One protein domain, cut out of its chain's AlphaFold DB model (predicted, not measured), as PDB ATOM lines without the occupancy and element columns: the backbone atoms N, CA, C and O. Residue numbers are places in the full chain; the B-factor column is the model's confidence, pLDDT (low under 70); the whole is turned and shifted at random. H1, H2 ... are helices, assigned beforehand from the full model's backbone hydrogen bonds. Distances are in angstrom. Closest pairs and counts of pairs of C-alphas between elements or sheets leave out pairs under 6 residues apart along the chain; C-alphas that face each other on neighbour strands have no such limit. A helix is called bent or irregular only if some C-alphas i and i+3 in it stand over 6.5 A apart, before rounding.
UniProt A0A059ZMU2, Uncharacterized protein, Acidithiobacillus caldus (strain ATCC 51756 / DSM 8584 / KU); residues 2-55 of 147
ATOM      1  N   PHE A   2     -25.928-105.568  62.017       93.50
ATOM      2  CA  PHE A   2     -25.705-105.281  63.449       93.50
ATOM      3  C   PHE A   2     -25.183-103.866  63.739       93.50
ATOM      4  O   PHE A   2     -25.824-103.121  64.471       93.50
ATOM      5  N   ILE A   3     -24.079-103.473  63.098       94.19
ATOM      6  CA  ILE A   3     -23.485-102.133  63.246       94.19
ATOM      7  C   ILE A   3     -24.503-101.038  62.899       94.19
ATOM      8  O   ILE A   3     -24.686-100.095  63.657       94.19
ATOM      9  N   ASP A   4     -25.211-101.179  61.778       94.25
ATOM     10  CA  ASP A   4     -26.214-100.198  61.350       94.25
ATOM     11  C   ASP A   4     -27.337-100.031  62.389       94.25
ATOM     12  O   ASP A   4     -27.639 -98.908  62.792       94.25
ATOM     13  N   GLN A   5     -27.908-101.133  62.881       96.06
ATOM     14  CA  GLN A   5     -28.985-101.087  63.876       96.06
ATOM     15  C   GLN A   5     -28.508-100.531  65.220       96.06
ATOM     16  O   GLN A   5     -29.203 -99.712  65.823       96.06
ATOM     17  N   TRP A   6     -27.292-100.882  65.643       96.19
ATOM     18  CA  TRP A   6     -26.667-100.301  66.828       96.19
ATOM     19  C   TRP A   6     -26.493 -98.784  66.687       96.19
ATOM     20  O   TRP A   6     -26.942 -98.017  67.536       96.19
ATOM     21  N   GLN A   7     -25.953 -98.317  65.562       95.00
ATOM     22  CA  GLN A   7     -25.771 -96.891  65.290       95.00
ATOM     23  C   GLN A   7     -27.108 -96.135  65.207       95.00
ATOM     24  O   GLN A   7     -27.215 -94.991  65.655       95.00
ATOM     25  N   ARG A   8     -28.161 -96.755  64.658       96.12
ATOM     26  CA  ARG A   8     -29.521 -96.192  64.672       96.12
ATOM     27  C   ARG A   8     -30.044 -96.035  66.097       96.12
ATOM     28  O   ARG A   8     -30.500 -94.944  66.432       96.12
ATOM     29  N   TYR A   9     -29.909 -97.064  66.932       97.06
ATOM     30  CA  TYR A   9     -30.286 -97.013  68.344       97.06
ATOM     31  C   TYR A   9     -29.540 -95.910  69.104       97.06
ATOM     32  O   TYR A   9     -30.169 -95.084  69.762       97.06
ATOM     33  N   ARG A  10     -28.213 -95.820  68.937       96.31
ATOM     34  CA  ARG A  10     -27.370 -94.794  69.580       96.31
ATOM     35  C   ARG A  10     -27.767 -93.364  69.207       96.31
ATOM     36  O   ARG A  10     -27.591 -92.451  70.007       96.31
ATOM     37  N   ARG A  11     -28.327 -93.168  68.011       96.88
ATOM     38  CA  ARG A  11     -28.844 -91.877  67.526       96.88
ATOM     39  C   ARG A  11     -30.320 -91.631  67.865       96.88
ATOM     40  O   ARG A  11     -30.864 -90.620  67.433       96.88
ATOM     41  N   GLY A  12     -30.981 -92.543  68.582       96.12
ATOM     42  CA  GLY A  12     -32.412 -92.450  68.884       96.12
ATOM     43  C   GLY A  12     -33.308 -92.552  67.643       96.12
ATOM     44  O   GLY A  12     -34.422 -92.030  67.641       96.12
ATOM     45  N   LEU A  13     -32.823 -93.181  66.569       96.44
ATOM     46  CA  LEU A  13     -33.597 -93.384  65.346       96.44
ATOM     47  C   LEU A  13     -34.560 -94.569  65.510       96.44
ATOM     48  O   LEU A  13     -34.243 -95.527  66.217       96.44
ATOM     49  N   PRO A  14     -35.716 -94.554  64.821       94.06
ATOM     50  CA  PRO A  14     -36.666 -95.655  64.883       94.06
ATOM     51  C   PRO A  14     -36.055 -96.965  64.366       94.06
ATOM     52  O   PRO A  14     -35.329 -96.986  63.360       94.06
ATOM     53  N   LEU A  15     -36.403 -98.053  65.052       95.75
ATOM     54  CA  LEU A  15     -36.007 -99.425  64.751       95.75
ATOM     55  C   LEU A  15     -37.229-100.226  64.291       95.75
ATOM     56  O   LEU A  15     -38.307-100.120  64.884       95.75
ATOM     57  N   ASP A  16     -37.052-101.035  63.252       92.19
ATOM     58  CA  ASP A  16     -38.042-102.024  62.826       92.19
ATOM     59  C   ASP A  16     -38.025-103.260  63.750       92.19
ATOM     60  O   ASP A  16     -37.266-103.320  64.720       92.19
ATOM     61  N   GLY A  17     -38.893-104.244  63.490       89.50
ATOM     62  CA  GLY A  17     -39.043-105.408  64.374       89.50
ATOM     63  C   GLY A  17     -37.743-106.196  64.568       89.50
ATOM     64  O   GLY A  17     -37.410-106.571  65.691       89.50
ATOM     65  N   ILE A  18     -36.972-106.392  63.493       90.50
ATOM     66  CA  ILE A  18     -35.681-107.084  63.564       90.50
ATOM     67  C   ILE A  18     -34.608-106.211  64.228       90.50
ATOM     68  O   ILE A  18     -33.832-106.708  65.041       90.50
ATOM     69  N   GLY A  19     -34.599-104.902  63.963       95.19
ATOM     70  CA  GLY A  19     -33.700-103.939  64.590       95.19
ATOM     71  C   GLY A  19     -33.867-103.874  66.104       95.19
ATOM     72  O   GLY A  19     -32.874-103.836  66.825       95.19
ATOM     73  N   GLN A  20     -35.105-103.943  66.602       95.50
ATOM     74  CA  GLN A  20     -35.382-103.997  68.042       95.50
ATOM     75  C   GLN A  20     -34.780-105.245  68.697       95.50
ATOM     76  O   GLN A  20     -34.158-105.141  69.750       95.50
ATOM     77  N   ARG A  21     -34.905-106.412  68.055       95.56
ATOM     78  CA  ARG A  21     -34.329-107.673  68.554       95.56
ATOM     79  C   ARG A  21     -32.808-107.650  68.528       95.56
ATOM     80  O   ARG A  21     -32.180-108.017  69.512       95.56
ATOM     81  N   ILE A  22     -32.221-107.161  67.434       96.88
ATOM     82  CA  ILE A  22     -30.770-106.971  67.319       96.88
ATOM     83  C   ILE A  22     -30.258-106.089  68.454       96.88
ATOM     84  O   ILE A  22     -29.295-106.447  69.116       96.88
ATOM     85  N   VAL A  23     -30.901-104.948  68.691       97.31
ATOM     86  CA  VAL A  23     -30.471-104.007  69.727       97.31
ATOM     87  C   VAL A  23     -30.643-104.594  71.123       97.31
ATOM     88  O   VAL A  23     -29.753-104.411  71.944       97.31
ATOM     89  N   ALA A  24     -31.722-105.336  71.383       96.12
ATOM     90  CA  ALA A  24     -31.893-106.048  72.647       96.12
ATOM     91  C   ALA A  24     -30.736-107.028  72.901       96.12
ATOM     92  O   ALA A  24     -30.141-106.989  73.970       96.12
ATOM     93  N   VAL A  25     -30.352-107.825  71.897       97.31
ATOM     94  CA  VAL A  25     -29.187-108.719  71.997       97.31
ATOM     95  C   VAL A  25     -27.905-107.924  72.232       97.31
ATOM     96  O   VAL A  25     -27.145-108.245  73.134       97.31
ATOM     97  N   VAL A  26     -27.662-106.857  71.468       96.94
ATOM     98  CA  VAL A  26     -26.449-106.044  71.645       96.94
ATOM     99  C   VAL A  26     -26.365-105.479  73.064       96.94
ATOM    100  O   VAL A  26     -25.285-105.473  73.641       96.94
ATOM    101  N   LEU A  27     -27.475-105.035  73.655       96.69
ATOM    102  CA  LEU A  27     -27.491-104.502  75.021       96.69
ATOM    103  C   LEU A  27     -27.104-105.543  76.082       96.69
ATOM    104  O   LEU A  27     -26.443-105.172  77.048       96.69
ATOM    105  N   GLU A  28     -27.451-106.815  75.876       95.94
ATOM    106  CA  GLU A  28     -27.056-107.935  76.748       95.94
ATOM    107  C   GLU A  28     -25.590-108.370  76.543       95.94
ATOM    108  O   GLU A  28     -25.056-109.114  77.358       95.94
ATOM    109  N   HIS A  29     -24.920-107.881  75.491       96.00
ATOM    110  CA  HIS A  29     -23.532-108.216  75.152       96.00
ATOM    111  C   HIS A  29     -22.610-106.980  75.112       96.00
ATOM    112  O   HIS A  29     -22.164-106.554  74.032       96.00
ATOM    113  N   PRO A  30     -22.304-106.370  76.274       95.81
ATOM    114  CA  PRO A  30     -21.424-105.203  76.365       95.81
ATOM    115  C   PRO A  30     -20.011-105.439  75.818       95.81
ATOM    116  O   PRO A  30     -19.372-104.499  75.343       95.81
ATOM    117  N   GLU A  31     -19.533-106.685  75.808       93.81
ATOM    118  CA  GLU A  31     -18.241-107.079  75.241       93.81
ATOM    119  C   GLU A  31     -18.110-106.748  73.745       93.81
ATOM    120  O   GLU A  31     -17.002-106.509  73.261       93.81
ATOM    121  N   TYR A  32     -19.229-106.656  73.016       93.38
ATOM    122  CA  TYR A  32     -19.230-106.338  71.588       93.38
ATOM    123  C   TYR A  32     -19.507-104.863  71.286       93.38
ATOM    124  O   TYR A  32     -19.382-104.459  70.130       93.38
ATOM    125  N   HIS A  33     -19.826-104.027  72.280       94.62
ATOM    126  CA  HIS A  33     -20.145-102.607  72.042       94.62
ATOM    127  C   HIS A  33     -18.984-101.875  71.374       94.62
ATOM    128  O   HIS A  33     -19.185-101.212  70.364       94.62
ATOM    129  N   ALA A  34     -17.756-102.080  71.861       92.69
ATOM    130  CA  ALA A  34     -16.566-101.448  71.289       92.69
ATOM    131  C   ALA A  34     -16.308-101.865  69.830       92.69
ATOM    132  O   ALA A  34     -15.793-101.073  69.046       92.69
ATOM    133  N   LEU A  35     -16.665-103.100  69.459       91.81
ATOM    134  CA  LEU A  35     -16.583-103.574  68.077       91.81
ATOM    135  C   LEU A  35     -17.667-102.929  67.201       91.81
ATOM    136  O   LEU A  35     -17.414-102.586  66.053       91.81
ATOM    137  N   LEU A  36     -18.878-102.761  67.731       93.12
ATOM    138  CA  LEU A  36     -20.014-102.189  67.004       93.12
ATOM    139  C   LEU A  36     -19.956-100.656  66.891       93.12
ATOM    140  O   LEU A  36     -20.556-100.081  65.977       93.12
ATOM    141  N   ASP A  37     -19.236-100.003  67.800       93.25
ATOM    142  CA  ASP A  37     -18.953 -98.569  67.766       93.25
ATOM    143  C   ASP A  37     -17.876 -98.198  66.731       93.25
ATOM    144  O   ASP A  37     -17.817 -97.040  66.319       93.25
ATOM    145  N   ASP A  38     -17.081 -99.168  66.262       91.94
ATOM    146  CA  ASP A  38     -16.006 -98.978  65.279       91.94
ATOM    147  C   ASP A  38     -16.205 -99.882  64.039       91.94
ATOM    148  O   ASP A  38     -15.694-101.008  63.974       91.94
ATOM    149  N   PRO A  39     -16.958 -99.405  63.026       86.12
ATOM    150  CA  PRO A  39     -17.243-100.176  61.821       86.12
ATOM    151  C   PRO A  39     -15.993-100.582  61.036       86.12
ATOM    152  O   PRO A  39     -15.964-101.674  60.466       86.12
ATOM    153  N   ASP A  40     -14.971 -99.727  61.005       86.56
ATOM    154  CA  ASP A  40     -13.753 -99.968  60.232       86.56
ATOM    155  C   ASP A  40     -12.936-101.094  60.869       86.56
ATOM    156  O   ASP A  40     -12.494-102.019  60.181       86.56
ATOM    157  N   LYS A  41     -12.816-101.088  62.203       85.25
ATOM    158  CA  LYS A  41     -12.195-102.185  62.953       85.25
ATOM    159  C   LYS A  41     -12.952-103.498  62.777       85.25
ATOM    160  O   LYS A  41     -12.326-104.541  62.609       85.25
ATOM    161  N   ALA A  42     -14.282-103.459  62.793       84.75
ATOM    162  CA  ALA A  42     -15.101-104.652  62.614       84.75
ATOM    163  C   ALA A  42     -14.966-105.280  61.220       84.75
ATOM    164  O   ALA A  42     -14.986-106.503  61.101       84.75
ATOM    165  N   LEU A  43     -14.814-104.460  60.177       82.19
ATOM    166  CA  LEU A  43     -14.587-104.929  58.807       82.19
ATOM    167  C   LEU A  43     -13.162-105.450  58.585       82.19
ATOM    168  O   LEU A  43     -12.962-106.334  57.756       82.19
ATOM    169  N   ALA A  44     -12.186-104.898  59.305       84.38
ATOM    170  CA  ALA A  44     -10.788-105.311  59.225       84.38
ATOM    171  C   ALA A  44     -10.462-106.559  60.068       84.38
ATOM    172  O   ALA A  44      -9.392-107.144  59.896       84.38
ATOM    173  N   ALA A  45     -11.342-106.951  60.990       82.25
ATOM    174  CA  ALA A  45     -11.129-108.090  61.871       82.25
ATOM    175  C   ALA A  45     -11.308-109.434  61.141       82.25
ATOM    176  O   ALA A  45     -12.262-109.635  60.387       82.25
ATOM    177  N   ASP A  46     -10.401-110.377  61.411       77.75
ATOM    178  CA  ASP A  46     -10.504-111.758  60.940       77.75
ATOM    179  C   ASP A  46     -11.155-112.631  62.019       77.75
ATOM    180  O   ASP A  46     -10.552-112.926  63.047       77.75
ATOM    181  N   PHE A  47     -12.392-113.058  61.767       80.31
ATOM    182  CA  PHE A  47     -13.150-113.954  62.647       80.31
ATOM    183  C   PHE A  47     -13.106-115.412  62.177       80.31
ATOM    184  O   PHE A  47     -14.053-116.179  62.393       80.31
ATOM    185  N   SER A  48     -12.044-115.796  61.467       72.44
ATOM    186  CA  SER A  48     -11.847-117.174  61.038       72.44
ATOM    187  C   SER A  48     -11.748-118.112  62.251       72.44
ATOM    188  O   SER A  48     -11.010-117.812  63.192       72.44
ATOM    189  N   PRO A  49     -12.381-119.304  62.212       65.06
ATOM    190  CA  PRO A  49     -12.353-120.271  63.319       65.06
ATOM    191  C   PRO A  49     -10.943-120.688  63.771       65.06
ATOM    192  O   PRO A  49     -10.764-121.205  64.869       65.06
ATOM    193  N   LEU A  50      -9.934-120.470  62.921       61.44
ATOM    194  CA  LEU A  50      -8.523-120.752  63.184       61.44
ATOM    195  C   LEU A  50      -7.945-119.955  64.364       61.44
ATOM    196  O   LEU A  50      -6.962-120.400  64.948       61.44
ATOM    197  N   GLN A  51      -8.538-118.810  64.717       57.34
ATOM    198  CA  GLN A  51      -8.094-117.993  65.853       57.34
ATOM    199  C   GLN A  51      -8.639-118.494  67.204       57.34
ATOM    200  O   GLN A  51      -8.253-117.975  68.244       57.34
ATOM    201  N   GLY A  52      -9.527-119.498  67.216       56.66
ATOM    202  CA  GLY A  52     -10.132-120.024  68.446       56.66
ATOM    203  C   GLY A  52     -11.140-119.083  69.120       56.66
ATOM    204  O   GLY A  52     -11.749-119.470  70.114       56.66
ATOM    205  N   GLU A  53     -11.348-117.880  68.579       63.00
ATOM    206  CA  GLU A  53     -12.346-116.922  69.052       63.00
ATOM    207  C   GLU A  53     -13.710-117.159  68.391       63.00
ATOM    208  O   GLU A  53     -13.823-117.399  67.184       63.00
ATOM    209  N   THR A  54     -14.774-117.062  69.189       78.25
ATOM    210  CA  THR A  54     -16.152-117.088  68.692       78.25
ATOM    211  C   THR A  54     -16.418-115.827  67.873       78.25
ATOM    212  O   THR A  54     -16.293-114.721  68.388       78.25
ATOM    213  N   ASN A  55     -16.837-115.975  66.613       89.25
ATOM    214  CA  ASN A  55     -17.229-114.838  65.777       89.25
ATOM    215  C   ASN A  55     -18.396-114.060  66.438       89.25
ATOM    216  O   ASN A  55     -19.500-114.613  66.525       89.25
TER     217      ASN A  55
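AT A GLANCE: This is residues 2 to 55 of the 147 residues of an uncharacterized protein of Acidithiobacillus caldus (strain ATCC 51756 / DSM 8584 / KU) (UniProt A0A059ZMU2). What shape does the model take, going from its first residue? Two crossed helices, H1 and H2, pack on each other at one end of an elongated body, H3 follows H2 after a tight turn, and H4 turns a corner from H3. Beyond H4 the last stretch has no named element, and its residues 48 to 54 stick out. What is it made of, and how large is it? The 54 printed residues hold four named helices, H1, H2, H3 and H4 in that order, and no named strand; the class is all helix, with 34 residues in the helices. It is only just loose, close to compact, with a radius of gyration of the C-alphas of 12.2 A and spans of 37 by 19 by 16 A.

IN THESE COORDINATES: Where do the first two helices run? H1 is residues 2 to 10, 12.3 A from first to last C-alpha, and begins with C-alpha 2 at (-25.705, -105.281, 63.449). H2, the longest helix, is residues 17 to 28 and measures 17.4 A, from C-alpha 17 at (-39.043, -105.408, 64.374). Where are the other two? H3 is residues 30 to 36, 9.9 A long, and is irregular, with C-alphas 31 and 34 7.1 A apart. H4 is residues 39 to 44, 8.6 A long, and ends with C-alpha 44 at (-10.788, -105.311, 59.225).

HOW THE PARTS SIT: What does H1 touch? H1 and H2 touch and stand about perpendicular at 84 degrees; their closest C-alphas, those of Gln 5 and Gly 19, are 5.6 A apart. H1 and H3 only just touch, with 3 pairs of C-alphas within 8 A, the closest being those of Ile 3 and Leu 36 at 5.1 A. How does H4 stand? H3 and H4 touch only at the corner by their link, and only just, with 3 pairs of C-alphas within 8 A; the closest are those of Leu 35 and Ala 42, 5.8 A apart. H2 and H4 are apart. What do the backbones show? In H1, H2 and H4 every O i to N i+4 pair is within hydrogen-bond range. In H3 this holds for 1 of 3 pairs, beside 3 of 4 O i to N i+3 pairs.

THE WHOLE: How far does it reach? The two C-alphas farthest apart are those of Pro 14 and Leu 50, at 37.7 A. Are there cuts or long links? The printed part has no cut; the links H2 to H3 and H3 to H4 are tight, and H1 to H2 is short. Where is confidence low? The mean pLDDT of the printed part is 88.9, and residues 49 to 53 are under 70.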